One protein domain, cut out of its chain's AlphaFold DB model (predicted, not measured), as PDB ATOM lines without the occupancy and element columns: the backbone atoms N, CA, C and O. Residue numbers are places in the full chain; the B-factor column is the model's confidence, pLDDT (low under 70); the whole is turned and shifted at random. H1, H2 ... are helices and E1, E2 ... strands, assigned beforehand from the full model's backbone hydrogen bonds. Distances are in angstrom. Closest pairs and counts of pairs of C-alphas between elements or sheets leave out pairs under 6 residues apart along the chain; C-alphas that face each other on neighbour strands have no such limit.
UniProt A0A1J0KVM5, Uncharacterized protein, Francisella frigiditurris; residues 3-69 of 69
ATOM      1  N   ALA A   3      -7.761 -24.339   7.878       77.88
ATOM      2  CA  ALA A   3      -8.590 -23.635   6.912       77.88
ATOM      3  C   ALA A   3     -10.022 -23.536   7.453       77.88
ATOM      4  O   ALA A   3     -10.736 -24.538   7.506       77.88
ATOM      5  N   VAL A   4     -10.443 -22.337   7.846       82.56
ATOM      6  CA  VAL A   4     -11.766 -22.078   8.420       82.56
ATOM      7  C   VAL A   4     -12.686 -21.504   7.345       82.56
ATOM      8  O   VAL A   4     -12.336 -20.562   6.636       82.56
ATOM      9  N   ASN A   5     -13.896 -22.060   7.241       82.75
ATOM     10  CA  ASN A   5     -14.959 -21.574   6.352       82.75
ATOM     11  C   ASN A   5     -14.683 -21.711   4.834       82.75
ATOM     12  O   ASN A   5     -15.326 -21.053   4.018       82.75
ATOM     13  N   PHE A   6     -13.776 -22.607   4.435       84.06
ATOM     14  CA  PHE A   6     -13.454 -22.843   3.019       84.06
ATOM     15  C   PHE A   6     -14.601 -23.477   2.222       84.06
ATOM     16  O   PHE A   6     -14.697 -23.253   1.024       84.06
ATOM     17  N   ASN A   7     -15.537 -24.176   2.872       84.69
ATOM     18  CA  ASN A   7     -16.757 -24.645   2.201       84.69
ATOM     19  C   ASN A   7     -17.556 -23.479   1.597       84.69
ATOM     20  O   ASN A   7     -18.106 -23.597   0.504       84.69
ATOM     21  N   LYS A   8     -17.578 -22.332   2.289       86.94
ATOM     22  CA  LYS A   8     -18.223 -21.116   1.794       86.94
ATOM     23  C   LYS A   8     -17.422 -20.478   0.659       86.94
ATOM     24  O   LYS A   8     -18.028 -20.051  -0.315       86.94
ATOM     25  N   LEU A   9     -16.086 -20.498   0.744       87.44
ATOM     26  CA  LEU A   9     -15.212 -20.085  -0.360       87.44
ATOM     27  C   LEU A   9     -15.539 -20.868  -1.633       87.44
ATOM     28  O   LEU A   9     -15.735 -20.247  -2.668       87.44
ATOM     29  N   TYR A  10     -15.632 -22.200  -1.569       85.00
ATOM     30  CA  TYR A  10     -15.941 -23.006  -2.755       85.00
ATOM     31  C   TYR A  10     -17.310 -22.685  -3.329       85.00
ATOM     32  O   TYR A  10     -17.431 -22.526  -4.537       85.00
ATOM     33  N   SER A  11     -18.330 -22.551  -2.479       86.62
ATOM     34  CA  SER A  11     -19.673 -22.196  -2.936       86.62
ATOM     35  C   SER A  11     -19.690 -20.828  -3.627       86.62
ATOM     36  O   SER A  11     -20.251 -20.700  -4.713       86.62
ATOM     37  N   ASP A  12     -19.021 -19.826  -3.052       87.81
ATOM     38  CA  ASP A  12     -18.888 -18.505  -3.666       87.81
ATOM     39  C   ASP A  12     -18.088 -18.578  -4.970       87.81
ATOM     40  O   ASP A  12     -18.480 -17.996  -5.976       87.81
ATOM     41  N   PHE A  13     -17.005 -19.347  -4.995       85.88
ATOM     42  CA  PHE A  13     -16.182 -19.525  -6.183       85.88
ATOM     43  C   PHE A  13     -16.960 -20.211  -7.319       85.88
ATOM     44  O   PHE A  13     -16.871 -19.770  -8.464       85.88
ATOM     45  N   GLN A  14     -17.773 -21.227  -7.010       85.06
ATOM     46  CA  GLN A  14     -18.656 -21.918  -7.960       85.06
ATOM     47  C   GLN A  14     -19.724 -20.996  -8.556       85.06
ATOM     48  O   GLN A  14     -20.091 -21.170  -9.717       85.06
ATOM     49  N   ASN A  15     -20.195 -19.995  -7.802       84.25
ATOM     50  CA  ASN A  15     -21.152 -19.009  -8.314       84.25
ATOM     51  C   ASN A  15     -20.560 -18.131  -9.429       84.25
ATOM     52  O   ASN A  15     -21.309 -17.603 -10.252       84.25
ATOM     53  N   PHE A  16     -19.235 -17.967  -9.474       82.69
ATOM     54  CA  PHE A  16     -18.559 -17.115 -10.459       82.69
ATOM     55  C   PHE A  16     -17.814 -17.888 -11.538       82.69
ATOM     56  O   PHE A  16     -17.728 -17.431 -12.679       82.69
ATOM     57  N   PHE A  17     -17.254 -19.040 -11.186       81.50
ATOM     58  CA  PHE A  17     -16.364 -19.795 -12.047       81.50
ATOM     59  C   PHE A  17     -16.813 -21.245 -12.109       81.50
ATOM     60  O   PHE A  17     -16.946 -21.933 -11.099       81.50
ATOM     61  N   THR A  18     -16.994 -21.742 -13.328       72.19
ATOM     62  CA  THR A  18     -17.251 -23.160 -13.547       72.19
ATOM     63  C   THR A  18     -15.969 -23.932 -13.227       72.19
ATOM     64  O   THR A  18     -14.974 -23.831 -13.946       72.19
ATOM     65  N   LEU A  19     -15.984 -24.691 -12.130       65.31
ATOM     66  CA  LEU A  19     -14.852 -25.452 -11.587       65.31
ATOM     67  C   LEU A  19     -14.458 -26.685 -12.428       65.31
ATOM     68  O   LEU A  19     -13.965 -27.671 -11.892       65.31
ATOM     69  N   CYS A  20     -14.636 -26.666 -13.754       60.09
ATOM     70  CA  CYS A  20     -14.404 -27.837 -14.612       60.09
ATOM     71  C   CYS A  20     -12.982 -28.430 -14.496       60.09
ATOM     72  O   CYS A  20     -12.788 -29.587 -14.854       60.09
ATOM     73  N   HIS A  21     -12.006 -27.669 -13.982       57.00
ATOM     74  CA  HIS A  21     -10.627 -28.122 -13.751       57.00
ATOM     75  C   HIS A  21     -10.037 -27.726 -12.390       57.00
ATOM     76  O   HIS A  21      -8.867 -28.000 -12.136       57.00
ATOM     77  N   TYR A  22     -10.807 -27.067 -11.523       65.31
ATOM     78  CA  TYR A  22     -10.308 -26.561 -10.246       65.31
ATOM     79  C   TYR A  22     -11.047 -27.296  -9.133       65.31
ATOM     80  O   TYR A  22     -12.202 -27.005  -8.849       65.31
ATOM     81  N   THR A  23     -10.424 -28.331  -8.573       72.44
ATOM     82  CA  THR A  23     -11.020 -29.058  -7.450       72.44
ATOM     83  C   THR A  23     -10.971 -28.202  -6.195       72.44
ATOM     84  O   THR A  23     -10.100 -27.338  -6.056       72.44
ATOM     85  N   ASP A  24     -11.877 -28.484  -5.263       78.19
ATOM     86  CA  ASP A  24     -11.895 -27.846  -3.953       78.19
ATOM     87  C   ASP A  24     -10.483 -27.890  -3.321       78.19
ATOM     88  O   ASP A  24      -9.862 -26.860  -3.056       78.19
ATOM     89  N   ASP A  25      -9.879 -29.078  -3.228       81.44
ATOM     90  CA  ASP A  25      -8.516 -29.250  -2.707       81.44
ATOM     91  C   ASP A  25      -7.448 -28.388  -3.401       81.44
ATOM     92  O   ASP A  25      -6.552 -27.874  -2.728       81.44
ATOM     93  N   ALA A  26      -7.537 -28.188  -4.722       84.19
ATOM     94  CA  ALA A  26      -6.577 -27.366  -5.456       84.19
ATOM     95  C   ALA A  26      -6.671 -25.885  -5.056       84.19
ATOM     96  O   ALA A  26      -5.646 -25.265  -4.764       84.19
ATOM     97  N   LEU A  27      -7.889 -25.337  -4.971       84.75
ATOM     98  CA  LEU A  27      -8.102 -23.951  -4.544       84.75
ATOM     99  C   LEU A  27      -7.681 -23.748  -3.092       84.75
ATOM    100  O   LEU A  27      -7.002 -22.769  -2.778       84.75
ATOM    101  N   LYS A  28      -8.032 -24.678  -2.199       85.69
ATOM    102  CA  LYS A  28      -7.607 -24.577  -0.802       85.69
ATOM    103  C   LYS A  28      -6.104 -24.625  -0.663       85.69
ATOM    104  O   LYS A  28      -5.553 -23.809   0.070       85.69
ATOM    105  N   LYS A  29      -5.440 -25.546  -1.360       87.31
ATOM    106  CA  LYS A  29      -3.986 -25.627  -1.322       87.31
ATOM    107  C   LYS A  29      -3.349 -24.328  -1.807       87.31
ATOM    108  O   LYS A  29      -2.483 -23.814  -1.115       87.31
ATOM    109  N   GLU A  30      -3.812 -23.764  -2.924       87.69
ATOM    110  CA  GLU A  30      -3.268 -22.508  -3.450       87.69
ATOM    111  C   GLU A  30      -3.442 -21.338  -2.471       87.69
ATOM    112  O   GLU A  30      -2.491 -20.600  -2.216       87.69
ATOM    113  N   VAL A  31      -4.636 -21.183  -1.897       86.88
ATOM    114  CA  VAL A  31      -4.906 -20.135  -0.905       86.88
ATOM    115  C   VAL A  31      -4.011 -20.304   0.321       86.88
ATOM    116  O   VAL A  31      -3.443 -19.322   0.788       86.88
ATOM    117  N   LEU A  32      -3.851 -21.530   0.829       85.81
ATOM    118  CA  LEU A  32      -2.981 -21.809   1.972       85.81
ATOM    119  C   LEU A  32      -1.506 -21.529   1.653       85.81
ATOM    120  O   LEU A  32      -0.827 -20.916   2.474       85.81
ATOM    121  N   ASP A  33      -1.018 -21.943   0.480       87.44
ATOM    122  CA  ASP A  33       0.358 -21.697   0.031       87.44
ATOM    123  C   ASP A  33       0.649 -20.191  -0.059       87.44
ATOM    124  O   ASP A  33       1.656 -19.717   0.466       87.44
ATOM    125  N   ARG A  34      -0.261 -19.417  -0.664       85.75
ATOM    126  CA  ARG A  34      -0.103 -17.960  -0.799       85.75
ATOM    127  C   ARG A  34      -0.234 -17.230   0.535       85.75
ATOM    128  O   ARG A  34       0.580 -16.366   0.834       85.75
ATOM    129  N   ALA A  35      -1.196 -17.609   1.368       83.19
ATOM    130  CA  ALA A  35      -1.355 -17.031   2.699       83.19
ATOM    131  C   ALA A  35      -0.156 -17.341   3.616       83.19
ATOM    132  O   ALA A  35       0.214 -16.515   4.444       83.19
ATOM    133  N   HIS A  36       0.506 -18.493   3.450       79.25
ATOM    134  CA  HIS A  36       1.730 -18.805   4.192       79.25
ATOM    135  C   HIS A  36       2.901 -17.885   3.826       79.25
ATOM    136  O   HIS A  36       3.766 -17.636   4.666       79.25
ATOM    137  N   GLN A  37       2.935 -17.397   2.582       78.56
ATOM    138  CA  GLN A  37       3.928 -16.424   2.126       78.56
ATOM    139  C   GLN A  37       3.659 -15.022   2.702       78.56
ATOM    140  O   GLN A  37       4.605 -14.269   2.898       78.56
ATOM    141  N   GLU A  38       2.408 -14.700   3.052       72.88
ATOM    142  CA  GLU A  38       1.988 -13.417   3.649       72.88
ATOM    143  C   GLU A  38       1.862 -13.460   5.187       72.88
ATOM    144  O   GLU A  38       1.034 -12.772   5.780       72.88
ATOM    145  N   LYS A  39       2.697 -14.265   5.854       62.38
ATOM    146  CA  LYS A  39       2.636 -14.558   7.301       62.38
ATOM    147  C   LYS A  39       2.644 -13.346   8.251       62.38
ATOM    148  O   LYS A  39       2.215 -13.493   9.390       62.38
ATOM    149  N   ASP A  40       3.122 -12.188   7.804       65.56
ATOM    150  CA  ASP A  40       3.181 -10.942   8.587       65.56
ATOM    151  C   ASP A  40       1.914 -10.073   8.467       65.56
ATOM    152  O   ASP A  40       1.833  -8.998   9.064       65.56
ATOM    153  N   CYS A  41       0.912 -10.514   7.701       69.56
ATOM    154  CA  CYS A  41      -0.302  -9.752   7.445       69.56
ATOM    155  C   CYS A  41      -1.521 -10.425   8.087       69.56
ATOM    156  O   CYS A  41      -1.833 -11.575   7.798       69.56
ATOM    157  N   ASN A  42      -2.276  -9.680   8.902       82.81
ATOM    158  CA  ASN A  42      -3.536 -10.166   9.489       82.81
ATOM    159  C   ASN A  42      -4.631 -10.422   8.435       82.81
ATOM    160  O   ASN A  42      -5.653 -11.035   8.735       82.81
ATOM    161  N   ASN A  43      -4.442  -9.929   7.209       85.50
ATOM    162  CA  ASN A  43      -5.397 -10.048   6.117       85.50
ATOM    163  C   ASN A  43      -4.683 -10.513   4.849       85.50
ATOM    164  O   ASN A  43      -3.621  -9.994   4.515       85.50
ATOM    165  N   PHE A  44      -5.314 -11.430   4.123       87.88
ATOM    166  CA  PHE A  44      -4.848 -11.943   2.840       87.88
ATOM    167  C   PHE A  44      -5.938 -11.785   1.786       87.88
ATOM    168  O   PHE A  44      -7.097 -12.141   2.010       87.88
ATOM    169  N   ASN A  45      -5.558 -11.266   0.621       89.75
ATOM    170  CA  ASN A  45      -6.458 -11.079  -0.509       89.75
ATOM    171  C   ASN A  45      -6.035 -11.985  -1.665       89.75
ATOM    172  O   ASN A  45      -4.964 -11.832  -2.250       89.75
ATOM    173  N   PHE A  46      -6.916 -12.905  -2.039       88.31
ATOM    174  CA  PHE A  46      -6.731 -13.767  -3.193       88.31
ATOM    175  C   PHE A  46      -7.460 -13.190  -4.404       88.31
ATOM    176  O   PHE A  46      -8.690 -13.166  -4.464       88.31
ATOM    177  N   TYR A  47      -6.690 -12.736  -5.385       88.06
ATOM    178  CA  TYR A  47      -7.215 -12.173  -6.622       88.06
ATOM    179  C   TYR A  47      -7.378 -13.267  -7.672       88.06
ATOM    180  O   TYR A  47      -6.398 -13.894  -8.082       88.06
ATOM    181  N   PHE A  48      -8.602 -13.458  -8.159       85.19
ATOM    182  CA  PHE A  48      -8.888 -14.409  -9.225       85.19
ATOM    183  C   PHE A  48      -9.867 -13.820 -10.239       85.19
ATOM    184  O   PHE A  48     -11.022 -13.549  -9.923       85.19
ATOM    185  N   ARG A  49      -9.393 -13.616 -11.477       84.56
ATOM    186  CA  ARG A  49     -10.192 -13.138 -12.626       84.56
ATOM    187  C   ARG A  49     -11.103 -11.936 -12.308       84.56
ATOM    188  O   ARG A  49     -12.253 -11.896 -12.735       84.56
ATOM    189  N   GLY A  50     -10.575 -10.954 -11.575       85.12
ATOM    190  CA  GLY A  50     -11.299  -9.726 -11.228       85.12
ATOM    191  C   GLY A  50     -12.205  -9.834 -10.001       85.12
ATOM    192  O   GLY A  50     -12.955  -8.909  -9.743       85.12
ATOM    193  N   ILE A  51     -12.142 -10.932  -9.247       88.94
ATOM    194  CA  ILE A  51     -12.798 -11.072  -7.944       88.94
ATOM    195  C   ILE A  51     -11.718 -11.157  -6.869       88.94
ATOM    196  O   ILE A  51     -10.716 -11.860  -7.035       88.94
ATOM    197  N   VAL A  52     -11.916 -10.428  -5.775       91.06
ATOM    198  CA  VAL A  52     -11.034 -10.406  -4.609       91.06
ATOM    199  C   VAL A  52     -11.674 -11.224  -3.501       91.06
ATOM    200  O   VAL A  52     -12.645 -10.791  -2.890       91.06
ATOM    201  N   PHE A  53     -11.129 -12.402  -3.222       90.88
ATOM    202  CA  PHE A  53     -11.535 -13.219  -2.082       90.88
ATOM    203  C   PHE A  53     -10.712 -12.815  -0.859       90.88
ATOM    204  O   PHE A  53      -9.482 -12.827  -0.900       90.88
ATOM    205  N   LYS A  54     -11.389 -12.442   0.224       92.12
ATOM    206  CA  LYS A  54     -10.783 -11.909   1.446       92.12
ATOM    207  C   LYS A  54     -10.663 -12.976   2.519       92.12
ATOM    208  O   LYS A  54     -11.619 -13.709   2.800       92.12
ATOM    209  N   PHE A  55      -9.512 -12.989   3.170       91.31
ATOM    210  CA  PHE A  55      -9.189 -13.903   4.248       91.31
ATOM    211  C   PHE A  55      -8.614 -13.146   5.439       91.31
ATOM    212  O   PHE A  55      -7.805 -12.236   5.277       91.31
ATOM    213  N   GLU A  56      -9.010 -13.562   6.634       89.75
ATOM    214  CA  GLU A  56      -8.360 -13.197   7.891       89.75
ATOM    215  C   GLU A  56      -7.316 -14.270   8.205       89.75
ATOM    216  O   GLU A  56      -7.640 -15.463   8.234       89.75
ATOM    217  N   ILE A  57      -6.073 -13.853   8.433       85.69
ATOM    218  CA  ILE A  57      -4.999 -14.719   8.908       85.69
ATOM    219  C   ILE A  57      -4.814 -14.453  10.398       85.69
ATOM    220  O   ILE A  57      -4.454 -13.356  10.813       85.69
ATOM    221  N   ASN A  58      -5.030 -15.488  11.197       81.88
ATOM    222  CA  ASN A  58      -4.584 -15.553  12.580       81.88
ATOM    223  C   ASN A  58      -3.361 -16.476  12.657       81.88
ATOM    224  O   ASN A  58      -3.154 -17.302  11.766       81.88
ATOM    225  N   ASN A  59      -2.582 -16.386  13.740       74.31
ATOM    226  CA  ASN A  59      -1.334 -17.146  13.940       74.31
ATOM    227  C   ASN A  59      -1.416 -18.637  13.549       74.31
ATOM    228  O   ASN A  59      -0.420 -19.212  13.106       74.31
ATOM    229  N   GLU A  60      -2.589 -19.264  13.685       81.12
ATOM    230  CA  GLU A  60      -2.791 -20.685  13.395       81.12
ATOM    231  C   GLU A  60      -3.875 -20.977  12.345       81.12
ATOM    232  O   GLU A  60      -3.935 -22.104  11.844       81.12
ATOM    233  N   ASP A  61      -4.668 -19.982  11.938       85.75
ATOM    234  CA  ASP A  61      -5.880 -20.184  11.139       85.75
ATOM    235  C   ASP A  61      -5.984 -19.195   9.980       85.75
ATOM    236  O   ASP A  61      -5.699 -18.011  10.123       85.75
ATOM    237  N   ILE A  62      -6.470 -19.678   8.838       87.06
ATOM    238  CA  ILE A  62      -6.850 -18.851   7.693       87.06
ATOM    239  C   ILE A  62      -8.356 -18.973   7.532       87.06
ATOM    240  O   ILE A  62      -8.879 -20.058   7.263       87.06
ATOM    241  N   LYS A  63      -9.061 -17.860   7.702       90.31
ATOM    242  CA  LYS A  63     -10.519 -17.803   7.684       90.31
ATOM    243  C   LYS A  63     -11.003 -17.022   6.478       90.31
ATOM    244  O   LYS A  63     -10.666 -15.858   6.306       90.31
ATOM    245  N   TYR A  64     -11.856 -17.647   5.678       91.50
ATOM    246  CA  TYR A  64     -12.528 -16.963   4.582       91.50
ATOM    247  C   TYR A  64     -13.650 -16.040   5.092       91.50
ATOM    248  O   TYR A  64     -14.548 -16.488   5.820       91.50
ATOM    249  N   VAL A  65     -13.600 -14.766   4.691       91.44
ATOM    250  CA  VAL A  65     -14.530 -13.707   5.128       91.44
ATOM    251  C   VAL A  65     -15.613 -13.444   4.084       91.44
ATOM    252  O   VAL A  65     -16.782 -13.277   4.434       91.44
ATOM    253  N   GLY A  66     -15.241 -13.433   2.804       90.50
ATOM    254  CA  GLY A  66     -16.137 -13.107   1.698       90.50
ATOM    255  C   GLY A  66     -15.372 -12.678   0.451       90.50
ATOM    256  O   GLY A  66     -14.151 -12.819   0.385       90.50
ATOM    257  N   TYR A  67     -16.084 -12.125  -0.526       91.94
ATOM    258  CA  TYR A  67     -15.500 -11.651  -1.777       91.94
ATOM    259  C   TYR A  67     -15.991 -10.250  -2.148       91.94
ATOM    260  O   TYR A  67     -17.070  -9.823  -1.741       91.94
ATOM    261  N   GLU A  68     -15.197  -9.557  -2.957       89.88
ATOM    262  CA  GLU A  68     -15.545  -8.312  -3.642       89.88
ATOM    263  C   GLU A  68     -15.296  -8.458  -5.143       89.88
ATOM    264  O   GLU A  68     -14.425  -9.220  -5.560       89.88
ATOM    265  N   LYS A  69     -16.079  -7.744  -5.950       82.44
ATOM    266  CA  LYS A  69     -16.010  -7.751  -7.412       82.44
ATOM    267  C   LYS A  69     -15.569  -6.388  -7.926       82.44
ATOM    268  O   LYS A  69     -15.979  -5.389  -7.295       82.44
TER     269      LYS A  69
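What this domain is: This is residues 3 to 69 of the 69 residues of an uncharacterized protein of Francisella frigiditurris (UniProt A0A1J0KVM5). Picture a strongly twisted wall of three antiparallel strands with two helices covering one face and the other face bare; H1 runs along the strands, while H2 crosses them at a steep angle to H1. The 67 printed residues hold, along the chain, H1, H2, E1, E2 and E3, of the mixed class, helices and strands. The sheet's order is E1, E2, E3, and it is a meander, each strand the antiparallel neighbour of the one before; with the helices on one face it makes two layers. The whole is compact, with a radius of gyration of the C-alphas of 11.2 A and spans of 33 by 23 by 18 A.

Where its parts are: Start at Ala 3; residues 3 to 4 pair, parallel, with residues 62 to 63 further on. Find C-alpha 6 at (-13.454, -22.843, 3.019); from there H1, residues 6 to 16, runs 15.5 A. H2, residues 24 to 37, begins at C-alpha 24 (-11.895, -27.846, -3.953) and is 20.4 A long. Next come E1, residues 43 to 48, 16.3 A, and E2, residues 51 to 57, 18.9 A. E3, residues 61 to 68, runs 21.3 A and ends at C-alpha 68 (-15.545, -8.312, -3.642).

How they stand to each other: Begin with the sheet, where E2 is the inner strand and E1 and E3 are the edge strands. E1 and E2 form a hairpin at 155 degrees; look for N 46 and O 53, within hydrogen-bond range at 2.8 A. E2 and E3 form a hairpin at 153 degrees, with N 54 and O 66 within range at 2.8 A. H1 is on the sheet at a height of 9.4 A, over E2 and E3, and runs along the strands, at 1 degree to E2 on the local plane; its closest C-alphas to E3 are those of Phe 6 and Tyr 64, 6.2 A apart. H2 is on the same face at a height of 9.6 A, over E2, and runs only just across the strands, at 61 degrees to E2 on the local plane; its closest C-alphas to E1 are those of Ala 35 and Phe 44, 6.2 A apart. H1 and H2 are close but not clearly touching, their closest C-alphas being those of Tyr 10 and Asp 24, 6.4 A; they run opposite ways at a steep tilt of 69.9 degrees, only just short of about perpendicular. In H2 every O i to N i+4 pair is within hydrogen-bond range, in H1 6 of 7.

The domain as a whole: The two C-alphas farthest apart are those of Cys 20 and Asp 40, 33.7 A. The printed part has no cut, and no link is long. Look at the B-factor column: the mean pLDDT of the printed part is 82.8, and residues 19 to 22 and 39 to 41 are under 70.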